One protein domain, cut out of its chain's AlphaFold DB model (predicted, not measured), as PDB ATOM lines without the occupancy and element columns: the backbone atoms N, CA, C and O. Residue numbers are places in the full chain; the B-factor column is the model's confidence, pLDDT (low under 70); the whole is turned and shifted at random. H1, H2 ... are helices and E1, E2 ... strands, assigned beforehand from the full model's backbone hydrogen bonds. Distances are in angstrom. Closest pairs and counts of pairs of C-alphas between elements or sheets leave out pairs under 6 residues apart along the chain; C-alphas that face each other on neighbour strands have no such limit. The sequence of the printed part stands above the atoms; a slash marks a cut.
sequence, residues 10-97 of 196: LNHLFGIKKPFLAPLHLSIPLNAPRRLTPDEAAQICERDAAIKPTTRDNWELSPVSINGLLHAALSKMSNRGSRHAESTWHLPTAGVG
ATOM      1  N   LEU A  10      56.659 -14.925  13.625       52.06
ATOM      2  CA  LEU A  10      55.594 -15.927  13.474       52.06
ATOM      3  C   LEU A  10      54.748 -16.081  14.748       52.06
ATOM      4  O   LEU A  10      53.521 -16.161  14.671       52.06
ATOM      5  N   ASN A  11      55.376 -16.062  15.927       54.47
ATOM      6  CA  ASN A  11      54.659 -16.121  17.204       54.47
ATOM      7  C   ASN A  11      53.801 -14.868  17.445       54.47
ATOM      8  O   ASN A  11      52.690 -14.979  17.961       54.47
ATOM      9  N   HIS A  12      54.309 -13.685  17.085       53.00
ATOM     10  CA  HIS A  12      53.600 -12.417  17.258       53.00
ATOM     11  C   HIS A  12      52.446 -12.253  16.258       53.00
ATOM     12  O   HIS A  12      51.388 -11.753  16.624       53.00
ATOM     13  N   LEU A  13      52.630 -12.686  15.007       50.38
ATOM     14  CA  LEU A  13      51.625 -12.523  13.951       50.38
ATOM     15  C   LEU A  13      50.500 -13.562  14.016       50.38
ATOM     16  O   LEU A  13      49.366 -13.240  13.671       50.38
ATOM     17  N   PHE A  14      50.786 -14.789  14.465       55.44
ATOM     18  CA  PHE A  14      49.816 -15.892  14.418       55.44
ATOM     19  C   PHE A  14      49.427 -16.452  15.790       55.44
ATOM     20  O   PHE A  14      48.617 -17.373  15.863       55.44
ATOM     21  N   GLY A  15      50.004 -15.947  16.889       48.28
ATOM     22  CA  GLY A  15      49.725 -16.447  18.241       48.28
ATOM     23  C   GLY A  15      50.152 -17.903  18.469       48.28
ATOM     24  O   GLY A  15      49.763 -18.518  19.463       48.28
ATOM     25  N   ILE A  16      50.948 -18.471  17.557       50.44
ATOM     26  CA  ILE A  16      51.408 -19.855  17.631       50.44
ATOM     27  C   ILE A  16      52.434 -19.933  18.759       50.44
ATOM     28  O   ILE A  16      53.507 -19.342  18.694       50.44
ATOM     29  N   LYS A  17      52.123 -20.667  19.828       53.09
ATOM     30  CA  LYS A  17      53.122 -20.979  20.849       53.09
ATOM     31  C   LYS A  17      54.113 -21.981  20.243       53.09
ATOM     32  O   LYS A  17      53.751 -23.125  19.977       53.09
ATOM     33  N   LYS A  18      55.377 -21.557  20.089       45.50
ATOM     34  CA  LYS A  18      56.574 -22.354  19.719       45.50
ATOM     35  C   LYS A  18      56.546 -23.865  20.047       45.50
ATOM     36  O   LYS A  18      56.949 -24.640  19.180       45.50
ATOM     37  N   PRO A  19      56.097 -24.334  21.230       53.03
ATOM     38  CA  PRO A  19      56.051 -25.767  21.536       53.03
ATOM     39  C   PRO A  19      55.171 -26.622  20.607       53.03
ATOM     40  O   PRO A  19      55.399 -27.827  20.519       53.03
ATOM     41  N   PHE A  20      54.210 -26.044  19.880       54.78
ATOM     42  CA  PHE A  20      53.337 -26.820  18.991       54.78
ATOM     43  C   PHE A  20      54.031 -27.301  17.701       54.78
ATOM     44  O   PHE A  20      53.570 -28.244  17.064       54.78
ATOM     45  N   LEU A  21      55.173 -26.702  17.343       62.81
ATOM     46  CA  LEU A  21      55.974 -27.074  16.168       62.81
ATOM     47  C   LEU A  21      57.014 -28.169  16.459       62.81
ATOM     48  O   LEU A  21      57.687 -28.637  15.541       62.81
ATOM     49  N   ALA A  22      57.174 -28.584  17.719       75.88
ATOM     50  CA  ALA A  22      58.106 -29.652  18.061       75.88
ATOM     51  C   ALA A  22      57.635 -30.993  17.458       75.88
ATOM     52  O   ALA A  22      56.458 -31.342  17.595       75.88
ATOM     53  N   PRO A  23      58.525 -31.792  16.846       83.75
ATOM     54  CA  PRO A  23      58.169 -33.119  16.359       83.75
ATOM     55  C   PRO A  23      57.581 -34.009  17.461       83.75
ATOM     56  O   PRO A  23      58.132 -34.108  18.557       83.75
ATOM     57  N   LEU A  24      56.437 -34.639  17.209       87.94
ATOM     58  CA  LEU A  24      55.844 -35.664  18.066       87.94
ATOM     59  C   LEU A  24      56.648 -36.960  17.931       87.94
ATOM     60  O   LEU A  24      56.700 -37.540  16.847       87.94
ATOM     61  N   HIS A  25      57.269 -37.418  19.017       89.50
ATOM     62  CA  HIS A  25      57.936 -38.717  19.025       89.50
ATOM     63  C   HIS A  25      56.891 -39.803  19.235       89.50
ATOM     64  O   HIS A  25      56.232 -39.842  20.274       89.50
ATOM     65  N   LEU A  26      56.728 -40.671  18.244       90.31
ATOM     66  CA  LEU A  26      55.725 -41.725  18.293       90.31
ATOM     67  C   LEU A  26      56.249 -42.888  19.131       90.31
ATOM     68  O   LEU A  26      57.350 -43.385  18.888       90.31
ATOM     69  N   SER A  27      55.464 -43.357  20.101       89.38
ATOM     70  CA  SER A  27      55.870 -44.535  20.881       89.38
ATOM     71  C   SER A  27      55.796 -45.803  20.026       89.38
ATOM     72  O   SER A  27      56.675 -46.655  20.107       89.38
ATOM     73  N   ILE A  28      54.781 -45.877  19.161       90.44
ATOM     74  CA  ILE A  28      54.523 -46.981  18.229       90.44
ATOM     75  C   ILE A  28      54.243 -46.443  16.818       90.44
ATOM     76  O   ILE A  28      53.737 -45.318  16.696       90.44
ATOM     77  N   PRO A  29      54.515 -47.226  15.752       89.88
ATOM     78  CA  PRO A  29      54.273 -46.798  14.377       89.88
ATOM     79  C   PRO A  29      52.842 -46.293  14.162       89.88
ATOM     80  O   PRO A  29      51.871 -46.891  14.633       89.88
ATOM     81  N   LEU A  30      52.709 -45.180  13.441       90.75
ATOM     82  CA  LEU A  30      51.419 -44.602  13.076       90.75
ATOM     83  C   LEU A  30      51.101 -44.972  11.625       90.75
ATOM     84  O   LEU A  30      51.382 -44.209  10.711       90.75
ATOM     85  N   ASN A  31      50.539 -46.164  11.427       90.38
ATOM     86  CA  ASN A  31      50.161 -46.671  10.098       90.38
ATOM     87  C   ASN A  31      48.654 -46.557   9.828       90.38
ATOM     88  O   ASN A  31      48.216 -46.605   8.684       90.38
ATOM     89  N   ALA A  32      47.860 -46.414  10.886       90.19
ATOM     90  CA  ALA A  32      46.416 -46.275  10.835       90.19
ATOM     91  C   ALA A  32      45.956 -45.337  11.959       90.19
ATOM     92  O   ALA A  32      46.705 -45.140  12.926       90.19
ATOM     93  N   PRO A  33      44.743 -44.771  11.858       90.75
ATOM     94  CA  PRO A  33      44.205 -43.944  12.919       90.75
ATOM     95  C   PRO A  33      44.079 -44.717  14.236       90.75
ATOM     96  O   PRO A  33      43.563 -45.837  14.269       90.75
ATOM     97  N   ARG A  34      44.582 -44.141  15.330       92.00
ATOM     98  CA  ARG A  34      44.583 -44.772  16.656       92.00
ATOM     99  C   ARG A  34      44.537 -43.757  17.787       92.00
ATOM    100  O   ARG A  34      44.885 -42.591  17.628       92.00
ATOM    101  N   ARG A  35      44.173 -44.229  18.975       90.81
ATOM    102  CA  ARG A  35      44.250 -43.426  20.200       90.81
ATOM    103  C   ARG A  35      45.702 -43.076  20.536       90.81
ATOM    104  O   ARG A  35      46.635 -43.799  20.172       90.81
ATOM    105  N   LEU A  36      45.859 -41.975  21.263       89.69
ATOM    106  CA  LEU A  36      47.136 -41.557  21.835       89.69
ATOM    107  C   LEU A  36      47.656 -42.588  22.838       89.69
ATOM    108  O   LEU A  36      46.894 -43.095  23.668       89.69
ATOM    109  N   THR A  37      48.965 -42.832  22.821       90.75
ATOM    110  CA  THR A  37      49.624 -43.504  23.944       90.75
ATOM    111  C   THR A  37      49.716 -42.560  25.155       90.75
ATOM    112  O   THR A  37      49.638 -41.335  25.002       90.75
ATOM    113  N   PRO A  38      49.893 -43.085  26.385       88.75
ATOM    114  CA  PRO A  38      50.113 -42.250  27.568       88.75
ATOM    115  C   PRO A  38      51.299 -41.293  27.427       88.75
ATOM    116  O   PRO A  38      51.262 -40.184  27.956       88.75
ATOM    117  N   ASP A  39      52.345 -41.722  26.725       90.00
ATOM    118  CA  ASP A  39      53.500 -40.885  26.438       90.00
ATOM    119  C   ASP A  39      53.184 -39.762  25.437       90.00
ATOM    120  O   ASP A  39      53.478 -38.602  25.707       90.00
ATOM    121  N   GLU A  40      52.527 -40.069  24.317       90.06
ATOM    122  CA  GLU A  40      52.144 -39.065  23.314       90.06
ATOM    123  C   GLU A  40      51.190 -38.013  23.893       90.06
ATOM    124  O   GLU A  40      51.351 -36.818  23.646       90.06
ATOM    125  N   ALA A  41      50.230 -38.434  24.722       88.25
ATOM    126  CA  ALA A  41      49.337 -37.515  25.423       88.25
ATOM    127  C   ALA A  41      50.105 -36.590  26.381       88.25
ATOM    128  O   ALA A  41      49.821 -35.393  26.434       88.25
ATOM    129  N   ALA A  42      51.104 -37.116  27.102       87.12
ATOM    130  CA  ALA A  42      51.955 -36.312  27.975       87.12
ATOM    131  C   ALA A  42      52.792 -35.301  27.179       87.12
ATOM    132  O   ALA A  42      52.808 -34.125  27.533       87.12
ATOM    133  N   GLN A  43      53.390 -35.725  26.060       86.38
ATOM    134  CA  GLN A  43      54.137 -34.840  25.162       86.38
ATOM    135  C   GLN A  43      53.302 -33.649  24.694       86.38
ATOM    136  O   GLN A  43      53.802 -32.531  24.637       86.38
ATOM    137  N   ILE A  44      52.039 -33.878  24.331       84.75
ATOM    138  CA  ILE A  44      51.161 -32.805  23.855       84.75
ATOM    139  C   ILE A  44      50.726 -31.905  25.020       84.75
ATOM    140  O   ILE A  44      50.764 -30.685  24.879       84.75
ATOM    141  N   CYS A  45      50.397 -32.482  26.182       81.75
ATOM    142  CA  CYS A  45      50.073 -31.715  27.392       81.75
ATOM    143  C   CYS A  45      51.221 -30.790  27.834       81.75
ATOM    144  O   CYS A  45      50.970 -29.681  28.297       81.75
ATOM    145  N   GLU A  46      52.475 -31.236  27.705       78.38
ATOM    146  CA  GLU A  46      53.667 -30.433  28.015       78.38
ATOM    147  C   GLU A  46      53.852 -29.259  27.042       78.38
ATOM    148  O   GLU A  46      54.393 -28.219  27.421       78.38
ATOM    149  N   ARG A  47      53.397 -29.408  25.792       76.69
ATOM    150  CA  ARG A  47      53.538 -28.384  24.748       76.69
ATOM    151  C   ARG A  47      52.529 -27.260  24.895       76.69
ATOM    152  O   ARG A  47      52.896 -26.094  24.783       76.69
ATOM    153  N   ASP A  48      51.263 -27.594  25.110       69.81
ATOM    154  CA  ASP A  48      50.212 -26.592  25.229       69.81
ATOM    155  C   ASP A  48      49.244 -26.936  26.355       69.81
ATOM    156  O   ASP A  48      48.417 -27.833  26.244       69.81
ATOM    157  N   ALA A  49      49.295 -26.150  27.430       61.31
ATOM    158  CA  ALA A  49      48.400 -26.309  28.568       61.31
ATOM    159  C   ALA A  49      46.908 -26.110  28.218       61.31
ATOM    160  O   ALA A  49      46.050 -26.537  28.997       61.31
ATOM    161  N   ALA A  50      46.585 -25.462  27.088       64.12
ATOM    162  CA  ALA A  50      45.213 -25.324  26.599       64.12
ATOM    163  C   ALA A  50      44.703 -26.613  25.932       64.12
ATOM    164  O   ALA A  50      43.513 -26.923  26.016       64.12
ATOM    165  N   ILE A  51      45.598 -27.392  25.318       66.56
ATOM    166  CA  ILE A  51      45.280 -28.672  24.686       66.56
ATOM    167  C   ILE A  51      45.647 -29.772  25.684       66.56
ATOM    168  O   ILE A  51      46.802 -30.152  25.823       66.56
ATOM    169  N   LYS A  52      44.646 -30.286  26.406       70.25
ATOM    170  CA  LYS A  52      44.818 -31.368  27.393       70.25
ATOM    171  C   LYS A  52      44.299 -32.694  26.838       70.25
ATOM    172  O   LYS A  52      43.225 -33.142  27.257       70.25
ATOM    173  N   PRO A  53      44.985 -33.317  25.865       65.50
ATOM    174  CA  PRO A  53      44.570 -34.611  25.386       65.50
ATOM    175  C   PRO A  53      44.736 -35.628  26.503       65.50
ATOM    176  O   PRO A  53      45.749 -35.677  27.199       65.50
ATOM    177  N   THR A  54      43.719 -36.454  26.678       67.00
ATOM    178  CA  THR A  54      43.763 -37.569  27.614       67.00
ATOM    179  C   THR A  54      43.733 -38.867  26.824       67.00
ATOM    180  O   THR A  54      43.209 -38.933  25.713       67.00
ATOM    181  N   THR A  55      44.252 -39.938  27.417       61.19
ATOM    182  CA  THR A  55      44.139 -41.292  26.849       61.19
ATOM    183  C   THR A  55      42.710 -41.844  26.904       61.19
ATOM    184  O   THR A  55      42.456 -42.955  26.440       61.19
ATOM    185  N   ARG A  56      41.789 -41.094  27.526       58.12
ATOM    186  CA  ARG A  56      40.489 -41.555  28.006       58.12
ATOM    187  C   ARG A  56      39.290 -40.848  27.393       58.12
ATOM    188  O   ARG A  56      38.233 -41.057  27.945       58.12
ATOM    189  N   ASP A  57      39.415 -40.045  26.333       65.06
ATOM    190  CA  ASP A  57      38.448 -40.102  25.221       65.06
ATOM    191  C   ASP A  57      38.652 -39.017  24.165       65.06
ATOM    192  O   ASP A  57      39.166 -37.926  24.411       65.06
ATOM    193  N   ASN A  58      38.191 -39.378  22.967       81.56
ATOM    194  CA  ASN A  58      38.044 -38.568  21.768       81.56
ATOM    195  C   ASN A  58      39.321 -38.098  21.076       81.56
ATOM    196  O   ASN A  58      39.219 -37.598  19.970       81.56
ATOM    197  N   TRP A  59      40.512 -38.294  21.623       87.25
ATOM    198  CA  TRP A  59      41.732 -37.923  20.905       87.25
ATOM    199  C   TRP A  59      42.272 -39.069  20.051       87.25
ATOM    200  O   TRP A  59      42.501 -40.179  20.539       87.25
ATOM    201  N   GLU A  60      42.489 -38.783  18.773       90.56
ATOM    202  CA  GLU A  60      43.001 -39.724  17.784       90.56
ATOM    203  C   GLU A  60      44.195 -39.118  17.048       90.56
ATOM    204  O   GLU A  60      44.209 -37.925  16.756       90.56
ATOM    205  N   LEU A  61      45.197 -39.945  16.763       91.12
ATOM    206  CA  LEU A  61      46.240 -39.651  15.794       91.12
ATOM    207  C   LEU A  61      45.934 -40.410  14.515       91.12
ATOM    208  O   LEU A  61      45.696 -41.614  14.570       91.12
ATOM    209  N   SER A  62      46.023 -39.742  13.372       91.19
ATOM    210  CA  SER A  62      45.990 -40.375  12.057       91.19
ATOM    211  C   SER A  62      47.232 -40.011  11.240       91.19
ATOM    212  O   SER A  62      47.758 -38.900  11.370       91.19
ATOM    213  N   PRO A  63      47.761 -40.944  10.428       92.38
ATOM    214  CA  PRO A  63      48.898 -40.648   9.570       92.38
ATOM    215  C   PRO A  63      48.474 -39.715   8.440       92.38
ATOM    216  O   PRO A  63      47.478 -39.955   7.760       92.38
ATOM    217  N   VAL A  64      49.258 -38.667   8.215       90.56
ATOM    218  CA  VAL A  64      49.083 -37.740   7.096       90.56
ATOM    219  C   VAL A  64      50.443 -37.492   6.465       90.56
ATOM    220  O   VAL A  64      51.437 -37.350   7.168       90.56
ATOM    221  N   SER A  65      50.503 -37.432   5.138       87.38
ATOM    222  CA  SER A  65      51.711 -37.002   4.433       87.38
ATOM    223  C   SER A  65      51.578 -35.532   4.055       87.38
ATOM    224  O   SER A  65      50.619 -35.153   3.385       87.38
ATOM    225  N   ILE A  66      52.524 -34.704   4.493       81.75
ATOM    226  CA  ILE A  66      52.611 -33.289   4.115       81.75
ATOM    227  C   ILE A  66      53.975 -33.096   3.465       81.75
ATOM    228  O   ILE A  66      55.002 -33.384   4.075       81.75
ATOM    229  N   ASN A  67      53.994 -32.650   2.208       84.25
ATOM    230  CA  ASN A  67      55.222 -32.483   1.419       84.25
ATOM    231  C   ASN A  67      56.097 -33.755   1.347       84.25
ATOM    232  O   ASN A  67      57.321 -33.671   1.314       84.25
ATOM    233  N   GLY A  68      55.476 -34.940   1.354       80.50
ATOM    234  CA  GLY A  68      56.180 -36.227   1.314       80.50
ATOM    235  C   GLY A  68      56.777 -36.682   2.652       80.50
ATOM    236  O   GLY A  68      57.359 -37.763   2.711       80.50
ATOM    237  N   LEU A  69      56.619 -35.900   3.725       83.62
ATOM    238  CA  LEU A  69      57.051 -36.256   5.075       83.62
ATOM    239  C   LEU A  69      55.874 -36.772   5.904       83.62
ATOM    240  O   LEU A  69      54.736 -36.331   5.735       83.62
ATOM    241  N   LEU A  70      56.155 -37.691   6.833       83.38
ATOM    242  CA  LEU A  70      55.147 -38.216   7.750       83.38
ATOM    243  C   LEU A  70      54.809 -37.182   8.833       83.38
ATOM    244  O   LEU A  70      55.652 -36.764   9.629       83.38
ATOM    245  N   HIS A  71      53.538 -36.823   8.891       88.75
ATOM    246  CA  HIS A  71      52.924 -36.011   9.928       88.75
ATOM    247  C   HIS A  71      51.838 -36.825  10.640       88.75
ATOM    248  O   HIS A  71      51.307 -37.806  10.115       88.75
ATOM    249  N   ALA A  72      51.497 -36.404  11.852       89.25
ATOM    250  CA  ALA A  72      50.381 -36.947  12.604       89.25
ATOM    251  C   ALA A  72      49.283 -35.886  12.666       89.25
ATOM    252  O   ALA A  72      49.508 -34.781  13.159       89.25
ATOM    253  N   ALA A  73      48.096 -36.204  12.160       89.69
ATOM    254  CA  ALA A  73      46.912 -35.402  12.410       89.69
ATOM    255  C   ALA A  73      46.340 -35.800  13.771       89.69
ATOM    256  O   ALA A  73      45.855 -36.913  13.956       89.69
ATOM    257  N   LEU A  74      46.449 -34.890  14.733       89.44
ATOM    258  CA  LEU A  74      45.813 -34.994  16.034       89.44
ATOM    259  C   LEU A  74      44.391 -34.457  15.915       89.44
ATOM    260  O   LEU A  74      44.210 -33.268  15.670       89.44
ATOM    261  N   SER A  75      43.399 -35.305  16.143       87.50
ATOM    262  CA  SER A  75      41.988 -34.943  16.052       87.50
ATOM    263  C   SER A  75      41.294 -35.123  17.391       87.50
ATOM    264  O   SER A  75      41.412 -36.173  18.026       87.50
ATOM    265  N   LYS A  76      40.522 -34.117  17.804       88.00
ATOM    266  CA  LYS A  76      39.523 -34.259  18.864       88.00
ATOM    267  C   LYS A  76      38.209 -34.682  18.218       88.00
ATOM    268  O   LYS A  76      37.603 -33.919  17.478       88.00
ATOM    269  N   MET A  77      37.782 -35.902  18.477       87.62
ATOM    270  CA  MET A  77      36.607 -36.542  17.908       87.62
ATOM    271  C   MET A  77      35.338 -36.177  18.697       87.62
ATOM    272  O   MET A  77      35.365 -36.031  19.914       87.62
ATOM    273  N   SER A  78      34.203 -36.073  18.022       84.19
ATOM    274  CA  SER A  78      32.874 -36.065  18.630       84.19
ATOM    275  C   SER A  78      32.149 -37.341  18.262       84.19
ATOM    276  O   SER A  78      32.319 -37.853  17.159       84.19
ATOM    277  N   ASN A  79      31.271 -37.793  19.153       83.81
ATOM    278  CA  ASN A  79      30.302 -38.851  18.863       83.81
ATOM    279  C   ASN A  79      28.876 -38.293  18.697       83.81
ATOM    280  O   ASN A  79      27.919 -39.061  18.656       83.81
ATOM    281  N   ARG A  80      28.699 -36.962  18.643       79.81
ATOM    282  CA  ARG A  80      27.375 -36.363  18.423       79.81
ATOM    283  C   ARG A  80      26.928 -36.629  16.982       79.81
ATOM    284  O   ARG A  80      27.513 -36.099  16.045       79.81
ATOM    285  N   GLY A  81      25.890 -37.448  16.818       80.50
ATOM    286  CA  GLY A  81      25.364 -37.863  15.512       80.50
ATOM    287  C   GLY A  81      26.173 -39.004  14.897       80.50
ATOM    288  O   GLY A  81      25.760 -40.157  14.958       80.50
ATOM    289  N   SER A  82      27.337 -38.685  14.332       81.00
ATOM    290  CA  SER A  82      28.303 -39.649  13.790       81.00
ATOM    291  C   SER A  82      29.710 -39.311  14.278       81.00
ATOM    292  O   SER A  82      29.968 -38.188  14.714       81.00
ATOM    293  N   ARG A  83      30.634 -40.277  14.248       82.69
ATOM    294  CA  ARG A  83      32.007 -40.039  14.702       82.69
ATOM    295  C   ARG A  83      32.737 -39.123  13.716       82.69
ATOM    296  O   ARG A  83      33.034 -39.542  12.603       82.69
ATOM    297  N   HIS A  84      33.042 -37.897  14.127       84.75
ATOM    298  CA  HIS A  84      33.707 -36.888  13.291       84.75
ATOM    299  C   HIS A  84      34.738 -36.093  14.096       84.75
ATOM    300  O   HIS A  84      34.673 -36.070  15.320       84.75
ATOM    301  N   ALA A  85      35.697 -35.443  13.436       84.94
ATOM    302  CA  ALA A  85      36.654 -34.568  14.111       84.94
ATOM    303  C   ALA A  85      36.031 -33.181  14.367       84.94
ATOM    304  O   ALA A  85      35.626 -32.506  13.426       84.94
ATOM    305  N   GLU A  86      35.976 -32.745  15.627       84.69
ATOM    306  CA  GLU A  86      35.602 -31.375  16.026       84.69
ATOM    307  C   GLU A  86      36.722 -30.380  15.721       84.69
ATOM    308  O   GLU A  86      36.489 -29.210  15.433       84.69
ATOM    309  N   SER A  87      37.969 -30.823  15.859       81.75
ATOM    310  CA  SER A  87      39.159 -30.002  15.651       81.75
ATOM    311  C   SER A  87      40.323 -30.908  15.291       81.75
ATOM    312  O   SER A  87      40.470 -31.976  15.888       81.75
ATOM    313  N   THR A  88      41.129 -30.489  14.316       84.50
ATOM    314  CA  THR A  88      42.289 -31.244  13.831       84.50
ATOM    315  C   THR A  88      43.513 -30.343  13.806       84.50
ATOM    316  O   THR A  88      43.442 -29.202  13.356       84.50
ATOM    317  N   TRP A  89      44.638 -30.876  14.261       85.88
ATOM    318  CA  TRP A  89      45.938 -30.227  14.245       85.88
ATOM    319  C   TRP A  89      46.953 -31.116  13.536       85.88
ATOM    320  O   TRP A  89      46.994 -32.320  13.776       85.88
ATOM    321  N   HIS A  90      47.809 -30.534  12.702       87.00
ATOM    322  CA  HIS A  90      48.876 -31.271  12.027       87.00
ATOM    323  C   HIS A  90      50.187 -31.122  12.793       87.00
ATOM    324  O   HIS A  90      50.708 -30.019  12.940       87.00
ATOM    325  N   LEU A  91      50.723 -32.243  13.267       86.00
ATOM    326  CA  LEU A  91      51.956 -32.305  14.035       86.00
ATOM    327  C   LEU A  91      53.063 -32.934  13.181       86.00
ATOM    328  O   LEU A  91      52.841 -34.005  12.608       86.00
ATOM    329  N   PRO A  92      54.257 -32.324  13.087       86.62
ATOM    330  CA  PRO A  92      55.416 -33.032  12.551       86.62
ATOM    331  C   PRO A  92      55.703 -34.259  13.421       86.62
ATOM    332  O   PRO A  92      55.527 -34.201  14.638       86.62
ATOM    333  N   THR A  93      56.138 -35.367  12.822       85.94
ATOM    334  CA  THR A  93      56.541 -36.565  13.579       85.94
ATOM    335  C   THR A  93      58.058 -36.691  13.632       85.94
ATOM    336  O   THR A  93      58.768 -36.235  12.737       85.94
ATOM    337  N   ALA A  94      58.561 -37.272  14.715       83.50
ATOM    338  CA  ALA A  94      59.948 -37.698  14.856       83.50
ATOM    339  C   ALA A  94      60.030 -39.226  14.958       83.50
ATOM    340  O   ALA A  94      59.021 -39.925  14.861       83.50
ATOM    341  N   GLY A  95      61.256 -39.728  15.140       80.25
ATOM    342  CA  GLY A  95      61.560 -41.152  15.220       80.25
ATOM    343  C   GLY A  95      60.607 -41.939  16.125       80.25
ATOM    344  O   GLY A  95      60.137 -41.447  17.153       80.25
ATOM    345  N   VAL A  96      60.339 -43.175  15.709       88.25
ATOM    346  CA  VAL A  96      59.391 -44.090  16.350       88.25
ATOM    347  C   VAL A  96      60.119 -44.989  17.345       88.25
ATOM    348  O   VAL A  96      61.193 -45.503  17.037       88.25
ATOM    349  N   GLY A  97      59.538 -45.197  18.528       86.50
ATOM    350  CA  GLY A  97      60.052 -46.143  19.526       86.50
ATOM    351  C   GLY A  97      61.413 -45.764  20.122       86.50
ATOM    352  O   GLY A  97      62.077 -46.602  20.726       86.50
TER     353      GLY A  97
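Overview. This is residues 10 to 97 of the 196 residues of an uncharacterized protein of Azospira sp. I09 (UniProt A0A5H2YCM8). A strongly twisted sheet of three strands, E1, E2 and E3, makes a wall, and a long loop, residues 22 to 37, runs from edge strand E3 to edge strand E1, tied to each by a short pairing. H3 follows this loop off the sheet, while residues 11 to 16, including most of H1, stick out at one end. The 88 printed residues hold three named helices, then three strands; the class is mixed. The antiparallel sheet, order E1, E2, E3, is a meander, each strand the antiparallel neighbour of the one before. The whole is compact, with a radius of gyration of the C-alphas of 13.0 A and spans of 38 by 27 by 25 A.

Arrangement. H1, residues 10 to 14, and H2, residues 18 to 21, are close but not clearly touching, with C-alphas Asn 11 and Lys 18 closest at 7.0 A. H2 only grazes the sheet with residues 20 to 21. H3, residues 38 to 47, is only just not on the sheet, with 4 pairs of C-alphas within 10 A. Every O i to N i+4 pair is within hydrogen-bond range in H1 and H3; H2 is too short for one. E1, residues 59 to 66, and E2, residues 69 to 78, form a hairpin at 148 degrees, with N 62 and O 73 2.9 A apart. E2 and E3, residues 84 to 94, form another at 153 degrees, with N 74 and O 89 2.8 A apart. Residues 24 to 25 pair parallel with 93 to 94 of E3, and 34 to 35 antiparallel with 60 to 61 of E1.

Along the chain. H1 begins at C-alpha 10 (55.594, -15.927, 13.474). H3 is 14.6 A long, E1 20.5 A, E2 27.7 A and E3 26.3 A, ending at C-alpha 94 (59.948, -37.698, 14.856). E1 bends by 55 degrees at residue 63, E3 by 78 degrees at residue 87.

Size, cuts and confidence. The C-alphas farthest apart, His 12 and Gly 81, are 38.1 A apart. The printed part has no cut; links H2 to H3 and H3 to E1 are long. pLDDT is under 70 at residues 10 to 21, 48 to 51 and 53 to 57.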